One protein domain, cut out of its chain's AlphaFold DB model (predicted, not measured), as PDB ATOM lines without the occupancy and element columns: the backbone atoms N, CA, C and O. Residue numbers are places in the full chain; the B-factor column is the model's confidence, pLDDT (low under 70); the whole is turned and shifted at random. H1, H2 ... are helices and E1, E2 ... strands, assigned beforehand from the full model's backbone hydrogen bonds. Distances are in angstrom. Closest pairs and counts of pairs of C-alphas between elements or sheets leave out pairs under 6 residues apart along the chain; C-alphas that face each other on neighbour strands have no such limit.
ATOM      1  N   ILE A 164     -26.001 -44.889  43.206       48.16
ATOM      2  CA  ILE A 164     -25.625 -44.153  44.425       48.16
ATOM      3  C   ILE A 164     -24.254 -44.609  44.962       48.16
ATOM      4  O   ILE A 164     -23.558 -43.814  45.597       48.16
ATOM      5  N   GLY A 165     -23.848 -45.858  44.703       52.03
ATOM      6  CA  GLY A 165     -22.600 -46.434  45.217       52.03
ATOM      7  C   GLY A 165     -21.335 -46.102  44.413       52.03
ATOM      8  O   GLY A 165     -20.263 -45.956  44.998       52.03
ATOM      9  N   SER A 166     -21.418 -45.980  43.083       57.84
ATOM     10  CA  SER A 166     -20.254 -45.609  42.256       57.84
ATOM     11  C   SER A 166     -20.156 -44.105  42.047       57.84
ATOM     12  O   SER A 166     -21.144 -43.425  41.807       57.84
ATOM     13  N   LYS A 167     -18.928 -43.588  42.114       73.25
ATOM     14  CA  LYS A 167     -18.639 -42.160  41.943       73.25
ATOM     15  C   LYS A 167     -18.540 -41.748  40.469       73.25
ATOM     16  O   LYS A 167     -18.673 -40.564  40.179       73.25
ATOM     17  N   THR A 168     -18.304 -42.693  39.557       79.00
ATOM     18  CA  THR A 168     -18.105 -42.427  38.126       79.00
ATOM     19  C   THR A 168     -18.851 -43.426  37.248       79.00
ATOM     20  O   THR A 168     -18.869 -44.628  37.531       79.00
ATOM     21  N   PHE A 169     -19.442 -42.921  36.165       81.00
ATOM     22  CA  PHE A 169     -20.130 -43.731  35.165       81.00
ATOM     23  C   PHE A 169     -19.809 -43.266  33.753       81.00
ATOM     24  O   PHE A 169     -19.853 -42.078  33.463       81.00
ATOM     25  N   TRP A 170     -19.552 -44.195  32.851       81.06
ATOM     26  CA  TRP A 170     -19.557 -43.962  31.425       81.06
ATOM     27  C   TRP A 170     -20.955 -43.633  30.923       81.06
ATOM     28  O   TRP A 170     -21.954 -44.245  31.314       81.06
ATOM     29  N   THR A 171     -20.988 -42.680  30.004       79.19
ATOM     30  CA  THR A 171     -22.178 -42.290  29.257       79.19
ATOM     31  C   THR A 171     -21.962 -42.598  27.776       79.19
ATOM     32  O   THR A 171     -20.850 -42.910  27.356       79.19
ATOM     33  N   GLY A 172     -23.013 -42.489  26.963       76.50
ATOM     34  CA  GLY A 172     -22.906 -42.655  25.509       76.50
ATOM     35  C   GLY A 172     -22.275 -41.463  24.777       76.50
ATOM     36  O   GLY A 172     -22.421 -41.376  23.562       76.50
ATOM     37  N   GLY A 173     -21.669 -40.505  25.483       79.38
ATOM     38  CA  GLY A 173     -21.069 -39.319  24.876       79.38
ATOM     39  C   GLY A 173     -19.640 -39.567  24.389       79.38
ATOM     40  O   GLY A 173     -18.845 -40.202  25.086       79.38
ATOM     41  N   LEU A 174     -19.296 -39.030  23.221       84.75
ATOM     42  CA  LEU A 174     -17.945 -39.078  22.661       84.75
ATOM     43  C   LEU A 174     -17.544 -37.755  22.003       84.75
ATOM     44  O   LEU A 174     -18.393 -36.941  21.638       84.75
ATOM     45  N   ASN A 175     -16.240 -37.567  21.830       85.75
ATOM     46  CA  ASN A 175     -15.657 -36.444  21.111       85.75
ATOM     47  C   ASN A 175     -14.759 -36.949  19.965       85.75
ATOM     48  O   ASN A 175     -13.637 -37.398  20.222       85.75
ATOM     49  N   PRO A 176     -15.216 -36.873  18.703       83.38
ATOM     50  CA  PRO A 176     -14.397 -37.213  17.543       83.38
ATOM     51  C   PRO A 176     -13.319 -36.162  17.211       83.38
ATOM     52  O   PRO A 176     -12.459 -36.440  16.382       83.38
ATOM     53  N   GLY A 177     -13.326 -34.982  17.847       77.31
ATOM     54  CA  GLY A 177     -12.248 -33.991  17.742       77.31
ATOM     55  C   GLY A 177     -12.704 -32.531  17.804       77.31
ATOM     56  O   GLY A 177     -11.928 -31.685  18.230       77.31
ATOM     57  N   LEU A 178     -13.948 -32.232  17.414       78.06
ATOM     58  CA  LEU A 178     -14.456 -30.853  17.333       78.06
ATOM     59  C   LEU A 178     -15.530 -30.540  18.379       78.06
ATOM     60  O   LEU A 178     -15.567 -29.439  18.921       78.06
ATOM     61  N   LEU A 179     -16.430 -31.488  18.641       84.62
ATOM     62  CA  LEU A 179     -17.576 -31.268  19.514       84.62
ATOM     63  C   LEU A 179     -18.009 -32.562  20.200       84.62
ATOM     64  O   LEU A 179     -17.859 -33.656  19.663       84.62
ATOM     65  N   TRP A 180     -18.580 -32.419  21.391       83.75
ATOM     66  CA  TRP A 180     -19.123 -33.539  22.150       83.75
ATOM     67  C   TRP A 180     -20.495 -33.938  21.610       83.75
ATOM     68  O   TRP A 180     -21.395 -33.099  21.581       83.75
ATOM     69  N   ILE A 181     -20.673 -35.208  21.238       80.00
ATOM     70  CA  ILE A 181     -21.935 -35.765  20.725       80.00
ATOM     71  C   ILE A 181     -22.410 -36.973  21.526       80.00
ATOM     72  O   ILE A 181     -21.608 -37.722  22.081       80.00
ATOM     73  N   TRP A 182     -23.720 -37.206  21.518       80.50
ATOM     74  CA  TRP A 182     -24.308 -38.477  21.934       80.50
ATOM     75  C   TRP A 182     -24.212 -39.512  20.812       80.50
ATOM     76  O   TRP A 182     -24.727 -39.279  19.722       80.50
ATOM     77  N   ALA A 183     -23.646 -40.689  21.088       74.00
ATOM     78  CA  ALA A 183     -23.517 -41.774  20.109       74.00
ATOM     79  C   ALA A 183     -24.860 -42.219  19.511       74.00
ATOM     80  O   ALA A 183     -24.925 -42.598  18.349       74.00
ATOM     81  N   SER A 184     -25.936 -42.171  20.302       67.38
ATOM     82  CA  SER A 184     -27.254 -42.663  19.888       67.38
ATOM     83  C   SER A 184     -28.004 -41.730  18.943       67.38
ATOM     84  O   SER A 184     -28.860 -42.191  18.200       67.38
ATOM     85  N   SER A 185     -27.733 -40.424  18.989       70.00
ATOM     86  CA  SER A 185     -28.505 -39.426  18.233       70.00
ATOM     87  C   SER A 185     -27.654 -38.495  17.378       70.00
ATOM     88  O   SER A 185     -28.211 -37.681  16.650       70.00
ATOM     89  N   ALA A 186     -26.325 -38.560  17.505       73.00
ATOM     90  CA  ALA A 186     -25.373 -37.598  16.949       73.00
ATOM     91  C   ALA A 186     -25.649 -36.130  17.346       73.00
ATOM     92  O   ALA A 186     -25.047 -35.209  16.798       73.00
ATOM     93  N   LYS A 187     -26.536 -35.896  18.325       78.31
ATOM     94  CA  LYS A 187     -26.849 -34.558  18.825       78.31
ATOM     95  C   LYS A 187     -25.725 -34.052  19.723       78.31
ATOM     96  O   LYS A 187     -25.128 -34.853  20.454       78.31
ATOM     97  N   PRO A 188     -25.454 -32.738  19.710       81.31
ATOM     98  CA  PRO A 188     -24.427 -32.166  20.560       81.31
ATOM     99  C   PRO A 188     -24.816 -32.305  22.038       81.31
ATOM    100  O   PRO A 188     -25.962 -32.069  22.420       81.31
ATOM    101  N   VAL A 189     -23.847 -32.671  22.880       80.75
ATOM    102  CA  VAL A 189     -24.015 -32.769  24.342       80.75
ATOM    103  C   VAL A 189     -24.328 -31.396  24.935       80.75
ATOM    104  O   VAL A 189     -25.133 -31.281  25.857       80.75
ATOM    105  N   TYR A 190     -23.720 -30.347  24.379       79.00
ATOM    106  CA  TYR A 190     -24.027 -28.962  24.709       79.00
ATOM    107  C   TYR A 190     -24.484 -28.223  23.463       79.00
ATOM    108  O   TYR A 190     -23.789 -28.212  22.454       79.00
ATOM    109  N   GLN A 191     -25.613 -27.528  23.567       72.62
ATOM    110  CA  GLN A 191     -26.087 -26.634  22.507       72.62
ATOM    111  C   GLN A 191     -25.151 -25.432  22.299       72.62
ATOM    112  O   GLN A 191     -25.109 -24.860  21.217       72.62
ATOM    113  N   ASN A 192     -24.385 -25.051  23.328       64.75
ATOM    114  CA  ASN A 192     -23.451 -23.931  23.271       64.75
ATOM    115  C   ASN A 192     -22.002 -24.432  23.162       64.75
ATOM    116  O   ASN A 192     -21.527 -25.169  24.026       64.75
ATOM    117  N   THR A 193     -21.296 -23.982  22.124       61.62
ATOM    118  CA  THR A 193     -19.924 -24.387  21.774       61.62
ATOM    119  C   THR A 193     -18.853 -23.883  22.740       61.62
ATOM    120  O   THR A 193     -17.727 -24.367  22.710       61.62
ATOM    121  N   LYS A 194     -19.181 -22.947  23.639       62.31
ATOM    122  CA  LYS A 194     -18.234 -22.425  24.642       62.31
ATOM    123  C   LYS A 194     -17.964 -23.391  25.800       62.31
ATOM    124  O   LYS A 194     -17.063 -23.153  26.602       62.31
ATOM    125  N   HIS A 195     -18.750 -24.458  25.937       67.25
ATOM    126  CA  HIS A 195     -18.592 -25.411  27.031       67.25
ATOM    127  C   HIS A 195     -17.591 -26.507  26.670       67.25
ATOM    128  O   HIS A 195     -17.885 -27.406  25.886       67.25
ATOM    129  N   THR A 196     -16.419 -26.442  27.299       77.56
ATOM    130  CA  THR A 196     -15.394 -27.485  27.196       77.56
ATOM    131  C   THR A 196     -15.536 -28.447  28.371       77.56
ATOM    132  O   THR A 196     -15.601 -28.023  29.526       77.56
ATOM    133  N   VAL A 197     -15.617 -29.745  28.075       83.88
ATOM    134  CA  VAL A 197     -15.590 -30.795  29.101       83.88
ATOM    135  C   VAL A 197     -14.151 -30.938  29.603       83.88
ATOM    136  O   VAL A 197     -13.257 -31.100  28.775       83.88
ATOM    137  N   PRO A 198     -13.908 -30.897  30.923       84.44
ATOM    138  CA  PRO A 198     -12.565 -31.032  31.471       84.44
ATOM    139  C   PRO A 198     -12.031 -32.465  31.343       84.44
ATOM    140  O   PRO A 198     -12.742 -33.422  31.668       84.44
ATOM    141  N   GLY A 199     -10.758 -32.567  30.948       84.94
ATOM    142  CA  GLY A 199      -9.970 -33.798  30.812       84.94
ATOM    143  C   GLY A 199      -9.468 -34.031  29.379       84.94
ATOM    144  O   GLY A 199      -9.933 -33.392  28.434       84.94
ATOM    145  N   ASP A 200      -8.582 -35.013  29.217       82.00
ATOM    146  CA  ASP A 200      -7.880 -35.276  27.947       82.00
ATOM    147  C   ASP A 200      -8.472 -36.456  27.150       82.00
ATOM    148  O   ASP A 200      -7.880 -36.970  26.202       82.00
ATOM    149  N   GLY A 201      -9.662 -36.913  27.543       86.50
ATOM    150  CA  GLY A 201     -10.319 -38.081  26.968       86.50
ATOM    151  C   GLY A 201     -11.241 -37.799  25.783       86.50
ATOM    152  O   GLY A 201     -11.797 -36.709  25.635       86.50
ATOM    153  N   ARG A 202     -11.496 -38.834  24.972       84.25
ATOM    154  CA  ARG A 202     -12.524 -38.806  23.909       84.25
ATOM    155  C   ARG A 202     -13.866 -39.381  24.343       84.25
ATOM    156  O   ARG A 202     -14.835 -39.290  23.594       84.25
ATOM    157  N   CYS A 203     -13.929 -39.967  25.533       85.44
ATOM    158  CA  CYS A 203     -15.125 -40.584  26.077       85.44
ATOM    159  C   CYS A 203     -15.691 -39.759  27.228       85.44
ATOM    160  O   CYS A 203     -14.946 -39.235  28.057       85.44
ATOM    161  N   LEU A 204     -17.020 -39.654  27.287       84.12
ATOM    162  CA  LEU A 204     -17.715 -38.846  28.280       84.12
ATOM    163  C   LEU A 204     -18.105 -39.695  29.490       84.12
ATOM    164  O   LEU A 204     -18.937 -40.605  29.395       84.12
ATOM    165  N   LYS A 205     -17.568 -39.347  30.657       85.31
ATOM    166  CA  LYS A 205     -17.986 -39.897  31.946       85.31
ATOM    167  C   LYS A 205     -18.762 -38.867  32.761       85.31
ATOM    168  O   LYS A 205     -18.535 -37.662  32.697       85.31
ATOM    169  N   LEU A 206     -19.664 -39.369  33.584       81.88
ATOM    170  CA  LEU A 206     -20.344 -38.642  34.632       81.88
ATOM    171  C   LEU A 206     -19.592 -38.887  35.942       81.88
ATOM    172  O   LEU A 206     -19.485 -40.028  36.387       81.88
ATOM    173  N   SER A 207     -19.061 -37.828  36.543       84.75
ATOM    174  CA  SER A 207     -18.256 -37.875  37.764       84.75
ATOM    175  C   SER A 207     -18.945 -37.125  38.897       84.75
ATOM    176  O   SER A 207     -19.394 -35.986  38.728       84.75
ATOM    177  N   TYR A 208     -19.040 -37.774  40.053       79.81
ATOM    178  CA  TYR A 208     -19.620 -37.214  41.262       79.81
ATOM    179  C   TYR A 208     -18.582 -36.411  42.046       79.81
ATOM    180  O   TYR A 208     -17.605 -36.962  42.559       79.81
ATOM    181  N   ASN A 209     -18.834 -35.118  42.217       79.12
ATOM    182  CA  ASN A 209     -18.039 -34.265  43.085       79.12
ATOM    183  C   ASN A 209     -18.646 -34.244  44.498       79.12
ATOM    184  O   ASN A 209     -19.790 -33.832  44.696       79.12
ATOM    185  N   SER A 210     -17.867 -34.690  45.491       75.44
ATOM    186  CA  SER A 210     -18.311 -34.762  46.889       75.44
ATOM    187  C   SER A 210     -18.522 -33.386  47.523       75.44
ATOM    188  O   SER A 210     -19.401 -33.248  48.370       75.44
ATOM    189  N   THR A 211     -17.758 -32.381  47.096       73.38
ATOM    190  CA  THR A 211     -17.781 -31.023  47.654       73.38
ATOM    191  C   THR A 211     -19.030 -30.268  47.218       73.38
ATOM    192  O   THR A 211     -19.730 -29.694  48.043       73.38
ATOM    193  N   SER A 212     -19.362 -30.317  45.927       68.06
ATOM    194  CA  SER A 212     -20.558 -29.662  45.374       68.06
ATOM    195  C   SER A 212     -21.804 -30.548  45.393       68.06
ATOM    196  O   SER A 212     -22.878 -30.112  44.973       68.06
ATOM    197  N   ARG A 213     -21.660 -31.798  45.857       68.50
ATOM    198  CA  ARG A 213     -22.683 -32.849  45.814       68.50
ATOM    199  C   ARG A 213     -23.371 -32.923  44.454       68.50
ATOM    200  O   ARG A 213     -24.593 -33.045  44.356       68.50
ATOM    201  N   LEU A 214     -22.576 -32.815  43.398       70.06
ATOM    202  CA  LEU A 214     -23.067 -32.644  42.043       70.06
ATOM    203  C   LEU A 214     -22.431 -33.652  41.104       70.06
ATOM    204  O   LEU A 214     -21.237 -33.932  41.203       70.06
ATOM    205  N   TYR A 215     -23.219 -34.137  40.153       75.44
ATOM    206  CA  TYR A 215     -22.666 -34.826  39.000       75.44
ATOM    207  C   TYR A 215     -22.239 -33.814  37.941       75.44
ATOM    208  O   TYR A 215     -22.968 -32.875  37.623       75.44
ATOM    209  N   SER A 216     -21.043 -34.021  37.406       79.38
ATOM    210  CA  SER A 216     -20.463 -33.213  36.340       79.38
ATOM    211  C   SER A 216     -19.934 -34.116  35.236       79.38
ATOM    212  O   SER A 216     -19.469 -35.226  35.501       79.38
ATOM    213  N   TYR A 217     -20.023 -33.641  34.000       83.75
ATOM    214  CA  TYR A 217     -19.401 -34.313  32.872       83.75
ATOM    215  C   TYR A 217     -17.890 -34.091  32.907       83.75
ATOM    216  O   TYR A 217     -17.424 -32.971  33.116       83.75
ATOM    217  N   GLN A 218     -17.141 -35.166  32.708       88.56
ATOM    218  CA  GLN A 218     -15.691 -35.167  32.568       88.56
ATOM    219  C   GLN A 218     -15.322 -36.064  31.396       88.56
ATOM    220  O   GLN A 218     -16.053 -37.003  31.071       88.56
ATOM    221  N   SER A 219     -14.191 -35.793  30.773       88.38
ATOM    222  CA  SER A 219     -13.638 -36.668  29.756       88.38
ATOM    223  C   SER A 219     -12.606 -37.602  30.378       88.38
ATOM    224  O   SER A 219     -11.984 -37.300  31.400       88.38
ATOM    225  N   ASP A 220     -12.485 -38.792  29.807       86.44
ATOM    226  CA  ASP A 220     -11.483 -39.777  30.205       86.44
ATOM    227  C   ASP A 220     -11.144 -40.691  29.022       86.44
ATOM    228  O   ASP A 220     -11.864 -40.708  28.011       86.44
ATOM    229  N   ASP A 221     -10.041 -41.424  29.125       87.38
ATOM    230  CA  ASP A 221      -9.655 -42.373  28.090       87.38
ATOM    231  C   ASP A 221     -10.704 -43.482  27.971       87.38
ATOM    232  O   ASP A 221     -11.171 -44.045  28.960       87.38
ATOM    233  N   CYS A 222     -11.062 -43.821  26.739       81.56
ATOM    234  CA  CYS A 222     -12.071 -44.823  26.429       81.56
ATOM    235  C   CYS A 222     -11.690 -46.227  26.923       81.56
ATOM    236  O   CYS A 222     -12.566 -47.076  27.087       81.56
ATOM    237  N   GLY A 223     -10.399 -46.476  27.175       79.75
ATOM    238  CA  GLY A 223      -9.897 -47.697  27.805       79.75
ATOM    239  C   GLY A 223     -10.083 -47.760  29.328       79.75
ATOM    240  O   GLY A 223      -9.888 -48.826  29.919       79.75
ATOM    241  N   ALA A 224     -10.470 -46.659  29.985       81.56
ATOM    242  CA  ALA A 224     -10.601 -46.614  31.435       81.56
ATOM    243  C   ALA A 224     -11.792 -47.450  31.937       81.56
ATOM    244  O   ALA A 224     -12.897 -47.454  31.380       81.56
ATOM    245  N   LYS A 225     -11.572 -48.167  33.042       80.06
ATOM    246  CA  LYS A 225     -12.582 -49.036  33.657       80.06
ATOM    247  C   LYS A 225     -13.539 -48.214  34.523       80.06
ATOM    248  O   LYS A 225     -13.308 -48.054  35.718       80.06
ATOM    249  N   HIS A 226     -14.644 -47.759  33.934       78.88
ATOM    250  CA  HIS A 226     -15.785 -47.190  34.665       78.88
ATOM    251  C   HIS A 226     -17.048 -48.025  34.427       78.88
ATOM    252  O   HIS A 226     -17.134 -48.800  33.476       78.88
ATOM    253  N   LYS A 227     -18.038 -47.897  35.315       74.75
ATOM    254  CA  LYS A 227     -19.351 -48.547  35.139       74.75
ATOM    255  C   LYS A 227     -20.186 -47.773  34.131       74.75
ATOM    256  O   LYS A 227     -19.948 -46.593  33.963       74.75
ATOM    257  N   TYR A 228     -21.195 -48.372  33.513       68.25
ATOM    258  CA  TYR A 228     -21.993 -47.698  32.483       68.25
ATOM    259  C   TYR A 228     -23.379 -47.297  32.985       68.25
ATOM    260  O   TYR A 228     -23.985 -48.014  33.782       68.25
ATOM    261  N   ALA A 229     -23.878 -46.159  32.503       71.38
ATOM    262  CA  ALA A 229     -25.255 -45.720  32.699       71.38
ATOM    263  C   ALA A 229     -26.040 -45.881  31.388       71.38
ATOM    264  O   ALA A 229     -25.704 -45.271  30.375       71.38
ATOM    265  N   CYS A 230     -27.097 -46.695  31.413       60.19
ATOM    266  CA  CYS A 230     -27.942 -46.964  30.250       60.19
ATOM    267  C   CYS A 230     -29.331 -46.343  30.441       60.19
ATOM    268  O   CYS A 230     -29.920 -46.439  31.520       60.19
ATOM    269  N   LYS A 231     -29.874 -45.738  29.378       57.16
ATOM    270  CA  LYS A 231     -31.280 -45.327  29.323       57.16
ATOM    271  C   LYS A 231     -32.110 -46.520  28.861       57.16
ATOM    272  O   LYS A 231     -31.877 -47.041  27.779       57.16
ATOM    273  N   LEU A 232     -33.073 -46.932  29.681       49.75
ATOM    274  CA  LEU A 232     -34.071 -47.918  29.283       49.75
ATOM    275  C   LEU A 232     -35.189 -47.191  28.533       49.75
ATOM    276  O   LEU A 232     -35.956 -46.444  29.145       49.75
ATOM    277  N   THR A 233     -35.265 -47.373  27.221       47.50
ATOM    278  CA  THR A 233     -36.417 -46.946  26.425       47.50
ATOM    279  C   THR A 233     -37.530 -47.981  26.592       47.50
ATOM    280  O   THR A 233     -37.286 -49.185  26.560       47.50
ATOM    281  N   LYS A 234     -38.752 -47.520  26.879       48.53
ATOM    282  CA  LYS A 234     -39.929 -48.396  27.027       48.53
ATOM    283  C   LYS A 234     -40.704 -48.562  25.722       48.53
ATOM    284  O   LYS A 234     -41.575 -49.423  25.659       48.53
ATOM    285  N   ASP A 235     -40.370 -47.770  24.709       45.00
ATOM    286  CA  ASP A 235     -41.263 -47.527  23.574       45.00
ATOM    287  C   ASP A 235     -40.806 -48.189  22.274       45.00
ATOM    288  O   ASP A 235     -41.433 -48.007  21.236       45.00
ATOM    289  N   ASP A 236     -39.751 -49.000  22.303       44.19
ATOM    290  CA  ASP A 236     -39.205 -49.513  21.061       44.19
ATOM    291  C   ASP A 236     -39.742 -50.911  20.753       44.19
ATOM    292  O   ASP A 236     -39.482 -51.895  21.446       44.19
ATOM    293  N   GLU A 237     -40.419 -51.025  19.617       48.59
ATOM    294  CA  GLU A 237     -40.663 -52.271  18.885       48.59
ATOM    295  C   GLU A 237     -39.406 -53.176  18.817       48.59
ATOM    296  O   GLU A 237     -39.508 -54.403  18.744       48.59
ATOM    297  N   SER A 238     -38.205 -52.585  18.908       47.91
ATOM    298  CA  SER A 238     -36.918 -53.278  19.009       47.91
ATOM    299  C   SER A 238     -36.735 -54.053  20.325       47.91
ATOM    300  O   SER A 238     -36.209 -55.163  20.284       47.91
ATOM    301  N   ALA A 239     -37.232 -53.561  21.464       48.84
ATOM    302  CA  ALA A 239     -37.204 -54.285  22.736       48.84
ATOM    303  C   ALA A 239     -38.088 -55.542  22.675       48.84
ATOM    304  O   ALA A 239     -37.662 -56.617  23.099       48.84
ATOM    305  N   ASN A 240     -39.261 -55.441  22.037       51.25
ATOM    306  CA  ASN A 240     -40.136 -56.590  21.774       51.25
ATOM    307  C   ASN A 240     -39.499 -57.598  20.802       51.25
ATOM    308  O   ASN A 240     -39.654 -58.806  20.984       51.25
ATOM    309  N   LYS A 241     -38.763 -57.138  19.781       54.69
ATOM    310  CA  LYS A 241     -38.024 -58.017  18.851       54.69
ATOM    311  C   LYS A 241     -36.871 -58.744  19.545       54.69
ATOM    312  O   LYS A 241     -36.694 -59.937  19.315       54.69
ATOM    313  N   ILE A 242     -36.142 -58.063  20.430       57.25
ATOM    314  CA  ILE A 242     -35.064 -58.658  21.233       57.25
ATOM    315  C   ILE A 242     -35.636 -59.681  22.222       57.25
ATOM    316  O   ILE A 242     -35.106 -60.784  22.340       57.25
ATOM    317  N   GLU A 243     -36.759 -59.371  22.875       55.31
ATOM    318  CA  GLU A 243     -37.439 -60.316  23.764       55.31
ATOM    319  C   GLU A 243     -37.977 -61.538  22.999       55.31
ATOM    320  O   GLU A 243     -37.848 -62.672  23.464       55.31
ATOM    321  N   LYS A 244     -38.527 -61.338  21.796       58.50
ATOM    322  CA  LYS A 244     -39.007 -62.422  20.927       58.50
ATOM    323  C   LYS A 244     -37.861 -63.319  20.448       58.50
ATOM    324  O   LYS A 244     -38.007 -64.539  20.486       58.50
ATOM    325  N   ALA A 245     -36.719 -62.742  20.075       56.78
ATOM    326  CA  ALA A 245     -35.516 -63.486  19.697       56.78
ATOM    327  C   ALA A 245     -34.937 -64.285  20.879       56.78
ATOM    328  O   ALA A 245     -34.600 -65.456  20.730       56.78
ATOM    329  N   ALA A 246     -34.902 -63.697  22.078       54.16
ATOM    330  CA  ALA A 246     -34.442 -64.386  23.283       54.16
ATOM    331  C   ALA A 246     -35.343 -65.573  23.671       54.16
ATOM    332  O   ALA A 246     -34.844 -66.588  24.147       54.16
ATOM    333  N   ARG A 247     -36.661 -65.478  23.442       57.53
ATOM    334  CA  ARG A 247     -37.598 -66.591  23.683       57.53
ATOM    335  C   ARG A 247     -37.436 -67.734  22.683       57.53
ATOM    336  O   ARG A 247     -37.605 -68.880  23.077       57.53
ATOM    337  N   MET A 248     -37.102 -67.442  21.425       58.38
ATOM    338  CA  MET A 248     -36.827 -68.485  20.425       58.38
ATOM    339  C   MET A 248     -35.575 -69.295  20.782       58.38
ATOM    340  O   MET A 248     -35.573 -70.502  20.602       58.38
ATOM    341  N   LEU A 249     -34.562 -68.652  21.369       51.50
ATOM    342  CA  LEU A 249     -33.308 -69.298  21.775       51.50
ATOM    343  C   LEU A 249     -33.394 -70.097  23.092       51.50
ATOM    344  O   LEU A 249     -32.439 -70.780  23.442       51.50
ATOM    345  N   MET A 250     -34.490 -69.999  23.853       53.72
ATOM    346  CA  MET A 250     -34.678 -70.755  25.108       53.72
ATOM    347  C   MET A 250     -35.561 -72.003  24.955       53.72
ATOM    348  O   MET A 250     -35.776 -72.702  25.943       53.72
TER     349      MET A 250
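Overview. This is residues 164 to 250 of the 252 residues of an uncharacterized protein of Frieseomelitta varia (UniProt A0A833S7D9). With little regular structure, this is a small, strongly twisted three-stranded sheet with long loops, from which a tail, residues 232 to 250, sticks out, holding helix H1. The printed part has 87 residues, 33 in named elements, ordered E1, E2, E3, H1: mixed class. The sheet, E1-E2-E3, is a meander, each strand the antiparallel neighbour of the one before. The whole is loose, radius of gyration of the C-alphas 16.2 A, spanning 47 by 31 by 24 A.

Along the chain. E1, residues 168 to 174, 15.8 A, begins at C-alpha (-18.105, -42.427, 38.126). E2 is residues 203 to 209, 18.4 A; E3, 214 to 220, 18.0 A. H1, 237 to 248, 16.7 A, ends at C-alpha (-36.827, -68.485, 20.425).

Arrangement. E1 and E2 form a hairpin, with N 169 and O 206 within hydrogen-bond range at 2.9 A. E2 and E3 form another, with N 205 and O 218 at 2.8 A. H1, with every O i to N i+4 pair within range, is not on the sheet.

Size, cuts and confidence. Links E1 to E2 and E3 to H1 are long. The printed part has no cut; residues 230 to 250, among others, are under pLDDT 70.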